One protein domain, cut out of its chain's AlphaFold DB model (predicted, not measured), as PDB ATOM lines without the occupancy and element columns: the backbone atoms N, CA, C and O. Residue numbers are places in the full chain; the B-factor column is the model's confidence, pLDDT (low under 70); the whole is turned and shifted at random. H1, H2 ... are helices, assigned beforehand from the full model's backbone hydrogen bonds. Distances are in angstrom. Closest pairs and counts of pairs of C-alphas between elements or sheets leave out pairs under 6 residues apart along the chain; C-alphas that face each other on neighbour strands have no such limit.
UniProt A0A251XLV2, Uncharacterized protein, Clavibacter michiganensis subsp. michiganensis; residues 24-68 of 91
ATOM      1  N   PRO A  24     204.137 152.656 248.124       91.62
ATOM      2  CA  PRO A  24     203.216 151.675 247.549       91.62
ATOM      3  C   PRO A  24     202.625 152.084 246.194       91.62
ATOM      4  O   PRO A  24     202.134 151.221 245.476       91.62
ATOM      5  N   LEU A  25     202.663 153.375 245.845       91.94
ATOM      6  CA  LEU A  25     202.074 153.906 244.614       91.94
ATOM      7  C   LEU A  25     203.073 153.945 243.447       91.94
ATOM      8  O   LEU A  25     202.669 153.877 242.295       91.94
ATOM      9  N   VAL A  26     204.381 153.988 243.724       92.81
ATOM     10  CA  VAL A  26     205.447 154.018 242.698       92.81
ATOM     11  C   VAL A  26     205.302 152.943 241.600       92.81
ATOM     12  O   VAL A  26     205.586 153.251 240.444       92.81
ATOM     13  N   PRO A  27     204.869 151.698 241.879       91.00
ATOM     14  CA  PRO A  27     204.715 150.693 240.823       91.00
ATOM     15  C   PRO A  27     203.509 150.914 239.902       91.00
ATOM     16  O   PRO A  27     203.442 150.282 238.852       91.00
ATOM     17  N   VAL A  28     202.536 151.739 240.309       93.00
ATOM     18  CA  VAL A  28     201.242 151.889 239.617       93.00
ATOM     19  C   VAL A  28     201.028 153.266 238.998       93.00
ATOM     20  O   VAL A  28     200.107 153.409 238.204       93.00
ATOM     21  N   LEU A  29     201.847 154.259 239.352       95.12
ATOM     22  CA  LEU A  29     201.760 155.603 238.786       95.12
ATOM     23  C   LEU A  29     202.539 155.689 237.468       95.12
ATOM     24  O   LEU A  29     203.702 155.278 237.373       95.12
ATOM     25  N   ASP A  30     201.921 156.282 236.455       94.69
ATOM     26  CA  ASP A  30     202.505 156.470 235.132       94.69
ATOM     27  C   ASP A  30     203.733 157.379 235.178       94.69
ATOM     28  O   ASP A  30     204.740 157.109 234.520       94.69
ATOM     29  N   PHE A  31     203.732 158.430 236.006       92.75
ATOM     30  CA  PHE A  31     204.912 159.296 236.081       92.75
ATOM     31  C   PHE A  31     206.139 158.619 236.728       92.75
ATOM     32  O   PHE A  31     207.256 159.126 236.551       92.75
ATOM     33  N   THR A  32     205.980 157.490 237.433       93.62
ATOM     34  CA  THR A  32     207.073 156.797 238.145       93.62
ATOM     35  C   THR A  32     207.520 155.485 237.509       93.62
ATOM     36  O   THR A  32     208.693 155.134 237.639       93.62
ATOM     37  N   ARG A  33     206.630 154.763 236.818       83.44
ATOM     38  CA  ARG A  33     206.861 153.382 236.347       83.44
ATOM     39  C   ARG A  33     208.075 153.180 235.430       83.44
ATOM     40  O   ARG A  33     208.660 152.102 235.447       83.44
ATOM     41  N   ASP A  34     208.496 154.208 234.693       81.44
ATOM     42  CA  ASP A  34     209.561 154.090 233.683       81.44
ATOM     43  C   ASP A  34     210.933 154.611 234.146       81.44
ATOM     44  O   ASP A  34     211.867 154.712 233.349       81.44
ATOM     45  N   SER A  35     211.091 155.001 235.418       84.31
ATOM     46  CA  SER A  35     212.360 155.567 235.889       84.31
ATOM     47  C   SER A  35     212.612 155.347 237.374       84.31
ATOM     48  O   SER A  35     211.830 155.766 238.220       84.31
ATOM     49  N   LEU A  36     213.786 154.803 237.706       83.81
ATOM     50  CA  LEU A  36     214.290 154.773 239.086       83.81
ATOM     51  C   LEU A  36     214.582 156.183 239.634       83.81
ATOM     52  O   LEU A  36     214.538 156.399 240.840       83.81
ATOM     53  N   GLU A  37     214.797 157.154 238.744       90.81
ATOM     54  CA  GLU A  37     215.077 158.558 239.054       90.81
ATOM     55  C   GLU A  37     213.809 159.429 239.009       90.81
ATOM     56  O   GLU A  37     213.886 160.651 238.849       90.81
ATOM     57  N   TRP A  38     212.621 158.827 239.144       93.44
ATOM     58  CA  TRP A  38     211.338 159.532 239.038       93.44
ATOM     59  C   TRP A  38     211.235 160.745 239.973       93.44
ATOM     60  O   TRP A  38     210.593 161.732 239.618       93.44
ATOM     61  N   GLY A  39     211.918 160.726 241.125       91.94
ATOM     62  CA  GLY A  39     211.949 161.843 242.074       91.94
ATOM     63  C   GLY A  39     212.494 163.140 241.468       91.94
ATOM     64  O   GLY A  39     212.062 164.227 241.852       91.94
ATOM     65  N   ARG A  40     213.360 163.058 240.449       92.88
ATOM     66  CA  ARG A  40     213.862 164.235 239.723       92.88
ATOM     67  C   ARG A  40     212.753 165.005 239.007       92.88
ATOM     68  O   ARG A  40     212.888 166.212 238.831       92.88
ATOM     69  N   LYS A  41     211.652 164.338 238.640       92.12
ATOM     70  CA  LYS A  41     210.479 164.982 238.027       92.12
ATOM     71  C   LYS A  41     209.754 165.930 238.993       92.12
ATOM     72  O   LYS A  41     209.044 166.812 238.532       92.12
ATOM     73  N   LEU A  42     209.949 165.783 240.310       91.94
ATOM     74  CA  LEU A  42     209.328 166.634 241.336       91.94
ATOM     75  C   LEU A  42     210.144 167.890 241.675       91.94
ATOM     76  O   LEU A  42     209.602 168.830 242.250       91.94
ATOM     77  N   ALA A  43     211.433 167.933 241.316       92.50
ATOM     78  CA  ALA A  43     212.323 169.053 241.632       92.50
ATOM     79  C   ALA A  43     211.826 170.440 241.154       92.50
ATOM     80  O   ALA A  43     212.050 171.411 241.874       92.50
ATOM     81  N   PRO A  44     211.123 170.573 240.008       92.12
ATOM     82  CA  PRO A  44     210.542 171.852 239.586       92.12
ATOM     83  C   PRO A  44     209.416 172.378 240.494       92.12
ATOM     84  O   PRO A  44     208.998 173.522 240.338       92.12
ATOM     85  N   GLY A  45     208.886 171.559 241.411       89.00
ATOM     86  CA  GLY A  45     207.802 171.915 242.335       89.00
ATOM     87  C   GLY A  45     206.390 171.831 241.743       89.00
ATOM     88  O   GLY A  45     205.423 171.756 242.496       89.00
ATOM     89  N   LEU A  46     206.260 171.791 240.415       91.19
ATOM     90  CA  LEU A  46     205.003 171.562 239.707       91.19
ATOM     91  C   LEU A  46     205.219 170.521 238.607       91.19
ATOM     92  O   LEU A  46     206.136 170.649 237.799       91.19
ATOM     93  N   LEU A  47     204.356 169.509 238.581       93.00
ATOM     94  CA  LEU A  47     204.357 168.427 237.602       93.00
ATOM     95  C   LEU A  47     202.919 168.189 237.142       93.00
ATOM     96  O   LEU A  47     202.014 168.079 237.969       93.00
ATOM     97  N   GLU A  48     202.717 168.104 235.832       95.12
ATOM     98  CA  GLU A  48     201.470 167.597 235.269       95.12
ATOM     99  C   GLU A  48     201.457 166.065 235.358       95.12
ATOM    100  O   GLU A  48     202.454 165.412 235.044       95.12
ATOM    101  N   ILE A  49     200.336 165.502 235.805       95.88
ATOM    102  CA  ILE A  49     200.120 164.057 235.927       95.88
ATOM    103  C   ILE A  49     198.880 163.652 235.137       95.88
ATOM    104  O   ILE A  49     198.010 164.481 234.854       95.88
ATOM    105  N   THR A  50     198.783 162.369 234.794       97.56
ATOM    106  CA  THR A  50     197.605 161.839 234.104       97.56
ATOM    107  C   THR A  50     196.374 161.883 235.015       97.56
ATOM    108  O   THR A  50     196.472 161.971 236.245       97.56
ATOM    109  N   ARG A  51     195.178 161.809 234.417       98.00
ATOM    110  CA  ARG A  51     193.939 161.690 235.198       98.00
ATOM    111  C   ARG A  51     193.933 160.417 236.051       98.00
ATOM    112  O   ARG A  51     193.432 160.450 237.172       98.00
ATOM    113  N   ASP A  52     194.503 159.337 235.532       97.56
ATOM    114  CA  ASP A  52     194.559 158.052 236.223       97.56
ATOM    115  C   ASP A  52     195.484 158.127 237.445       97.56
ATOM    116  O   ASP A  52     195.064 157.757 238.544       97.56
ATOM    117  N   ASP A  53     196.669 158.734 237.305       97.19
ATOM    118  CA  ASP A  53     197.573 159.007 238.431       97.19
ATOM    119  C   ASP A  53     196.885 159.841 239.517       97.19
ATOM    120  O   ASP A  53     196.979 159.531 240.710       97.19
ATOM    121  N   PHE A  54     196.145 160.880 239.113       97.00
ATOM    122  CA  PHE A  54     195.391 161.711 240.047       97.00
ATOM    123  C   PHE A  54     194.360 160.898 240.843       97.00
ATOM    124  O   PHE A  54     194.279 161.042 242.064       97.00
ATOM    125  N   GLU A  55     193.580 160.031 240.189       97.00
ATOM    126  CA  GLU A  55     192.583 159.212 240.889       97.00
ATOM    127  C   GLU A  55     193.230 158.175 241.814       97.00
ATOM    128  O   GLU A  55     192.731 157.965 242.922       97.00
ATOM    129  N   VAL A  56     194.353 157.569 241.418       96.19
ATOM    130  CA  VAL A  56     195.114 156.645 242.275       96.19
ATOM    131  C   VAL A  56     195.588 157.353 243.547       96.19
ATOM    132  O   VAL A  56     195.342 156.864 244.655       96.19
ATOM    133  N   ILE A  57     196.205 158.531 243.410       95.12
ATOM    134  CA  ILE A  57     196.674 159.339 244.547       95.12
ATOM    135  C   ILE A  57     195.494 159.748 245.433       95.12
ATOM    136  O   ILE A  57     195.528 159.539 246.646       95.12
ATOM    137  N   ARG A  58     194.414 160.266 244.841       95.19
ATOM    138  CA  ARG A  58     193.213 160.692 245.570       95.19
ATOM    139  C   ARG A  58     192.581 159.549 246.359       95.19
ATOM    140  O   ARG A  58     192.148 159.748 247.494       95.19
ATOM    141  N   GLN A  59     192.509 158.348 245.787       94.62
ATOM    142  CA  GLN A  59     191.987 157.177 246.492       94.62
ATOM    143  C   GLN A  59     192.889 156.767 247.659       94.62
ATOM    144  O   GLN A  59     192.374 156.462 248.736       94.62
ATOM    145  N   ALA A  60     194.211 156.802 247.477       94.81
ATOM    146  CA  ALA A  60     195.169 156.522 248.544       94.81
ATOM    147  C   ALA A  60     195.042 157.532 249.698       94.81
ATOM    148  O   ALA A  60     194.955 157.128 250.859       94.81
ATOM    149  N   MET A  61     194.922 158.823 249.371       94.94
ATOM    150  CA  MET A  61     194.711 159.908 250.336       94.94
ATOM    151  C   MET A  61     193.343 159.855 251.025       94.94
ATOM    152  O   MET A  61     193.166 160.493 252.045       94.94
ATOM    153  N   ARG A  62     192.350 159.114 250.522       91.69
ATOM    154  CA  ARG A  62     191.041 158.972 251.198       91.69
ATOM    155  C   ARG A  62     190.919 157.708 252.036       91.69
ATOM    156  O   ARG A  62     190.144 157.671 252.986       91.69
ATOM    157  N   ARG A  63     191.634 156.646 251.661       79.50
ATOM    158  CA  ARG A  63     191.593 155.358 252.370       79.50
ATOM    159  C   ARG A  63     192.576 155.306 253.541       79.50
ATOM    160  O   ARG A  63     192.352 154.512 254.450       79.50
ATOM    161  N   GLY A  64     193.630 156.130 253.504       66.31
ATOM    162  CA  GLY A  64     194.851 155.896 254.270       66.31
ATOM    163  C   GLY A  64     195.514 154.645 253.705       66.31
ATOM    164  O   GLY A  64     195.050 153.529 253.946       66.31
ATOM    165  N   ALA A  65     196.520 154.807 252.843       59.53
ATOM    166  CA  ALA A  65     197.123 153.648 252.189       59.53
ATOM    167  C   ALA A  65     197.672 152.669 253.249       59.53
ATOM    168  O   ALA A  65     198.121 153.116 254.306       59.53
ATOM    169  N   PRO A  66     197.632 151.346 252.997       55.78
ATOM    170  CA  PRO A  66     198.150 150.369 253.946       55.78
ATOM    171  C   PRO A  66     199.589 150.722 254.337       55.78
ATOM    172  O   PRO A  66     200.397 151.082 253.476       55.78
ATOM    173  N   GLU A  67     199.878 150.628 255.638       58.56
ATOM    174  CA  GLU A  67     201.187 150.932 256.219       58.56
ATOM    175  C   GLU A  67     202.311 150.309 255.372       58.56
ATOM    176  O   GLU A  67     202.237 149.121 255.019       58.56
ATOM    177  N   PRO A  68     203.364 151.071 255.018       58.25
ATOM    178  CA  PRO A  68     204.473 150.523 254.260       58.25
ATOM    179  C   PRO A  68     205.067 149.348 255.037       58.25
ATOM    180  O   PRO A  68     205.357 149.454 256.230       58.25
TER     181      PRO A  68
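This is residues 24 to 68 of the 91 residues of an uncharacterized protein of Clavibacter michiganensis subsp. michiganensis (UniProt A0A251XLV2). Picture one wide, open loop of chain: it leaves Pro 24, passes through the short helices H1 and H2, swings round through residues 43 to 50 into the longer helix H3, and comes back with residues 64 to 68 towards where it began. H3 makes one side of the loop and H2 lies on the far side, with H1 between them in space; contacts between the helices are few. The printed part has 45 residues with three named helices, in the order H1, H2, H3, and no named strand; the class is all helix, though under half of the residues, 22 of 45, are in named elements. The whole is only just compact, close to loose, with a radius of gyration of the C-alphas of 11.0 A and spans of 28 by 20 by 17 A.

Start at C-alpha 24, at (203.216, 151.675, 247.549), and go along residues 24 to 29 to the first helix. H1 is residues 30 to 33, beginning at C-alpha 30, at (202.505, 156.470, 235.132), and measures 5.5 A from first to last C-alpha. Next find H2, residues 38 to 42, 7.7 A long in the same measure. Then look for C-alpha 51 at (193.939, 161.690, 235.198), where H3, residues 51 to 63, begins; it runs 18.5 A to C-alpha 63 at (191.593, 155.358, 252.370).

Look first at H1 and H2, which are close but not clearly touching: their closest C-alphas, those of Thr 32 and Trp 38, are 5.1 A apart, and the centres are 9.9 A apart. H1 and H3 are also close but not clearly touching; here the closest C-alphas, those of Asp 30 and Asp 53, are 6.5 A apart, with 13.7 A from centre to centre. H2 and H3 are apart. In the backbone of H3 you will find every O i to N i+4 pair within hydrogen-bond range; in H2 it is 0 of 1, with 2 of 2 O i to N i+3 pairs within range, while H1, with 4 residues, is too short for an O i to N i+4 pair and has its 1 O i to N i+3 pair out of range.

The two C-alphas farthest apart are those of Pro 44 and Pro 66, at 28.7 A, while the first and last printed C-alphas, those of Pro 24 and Pro 68, are 6.9 A apart. The printed part has no cut. The link from H1 to H2, 4 residues, is tight, and the link from H2 to H3, 8 residues, is short. Read the B-factor column for the model's confidence: the mean pLDDT of the printed part is 88.8, and residues 64 to 68, after H3, are under 70.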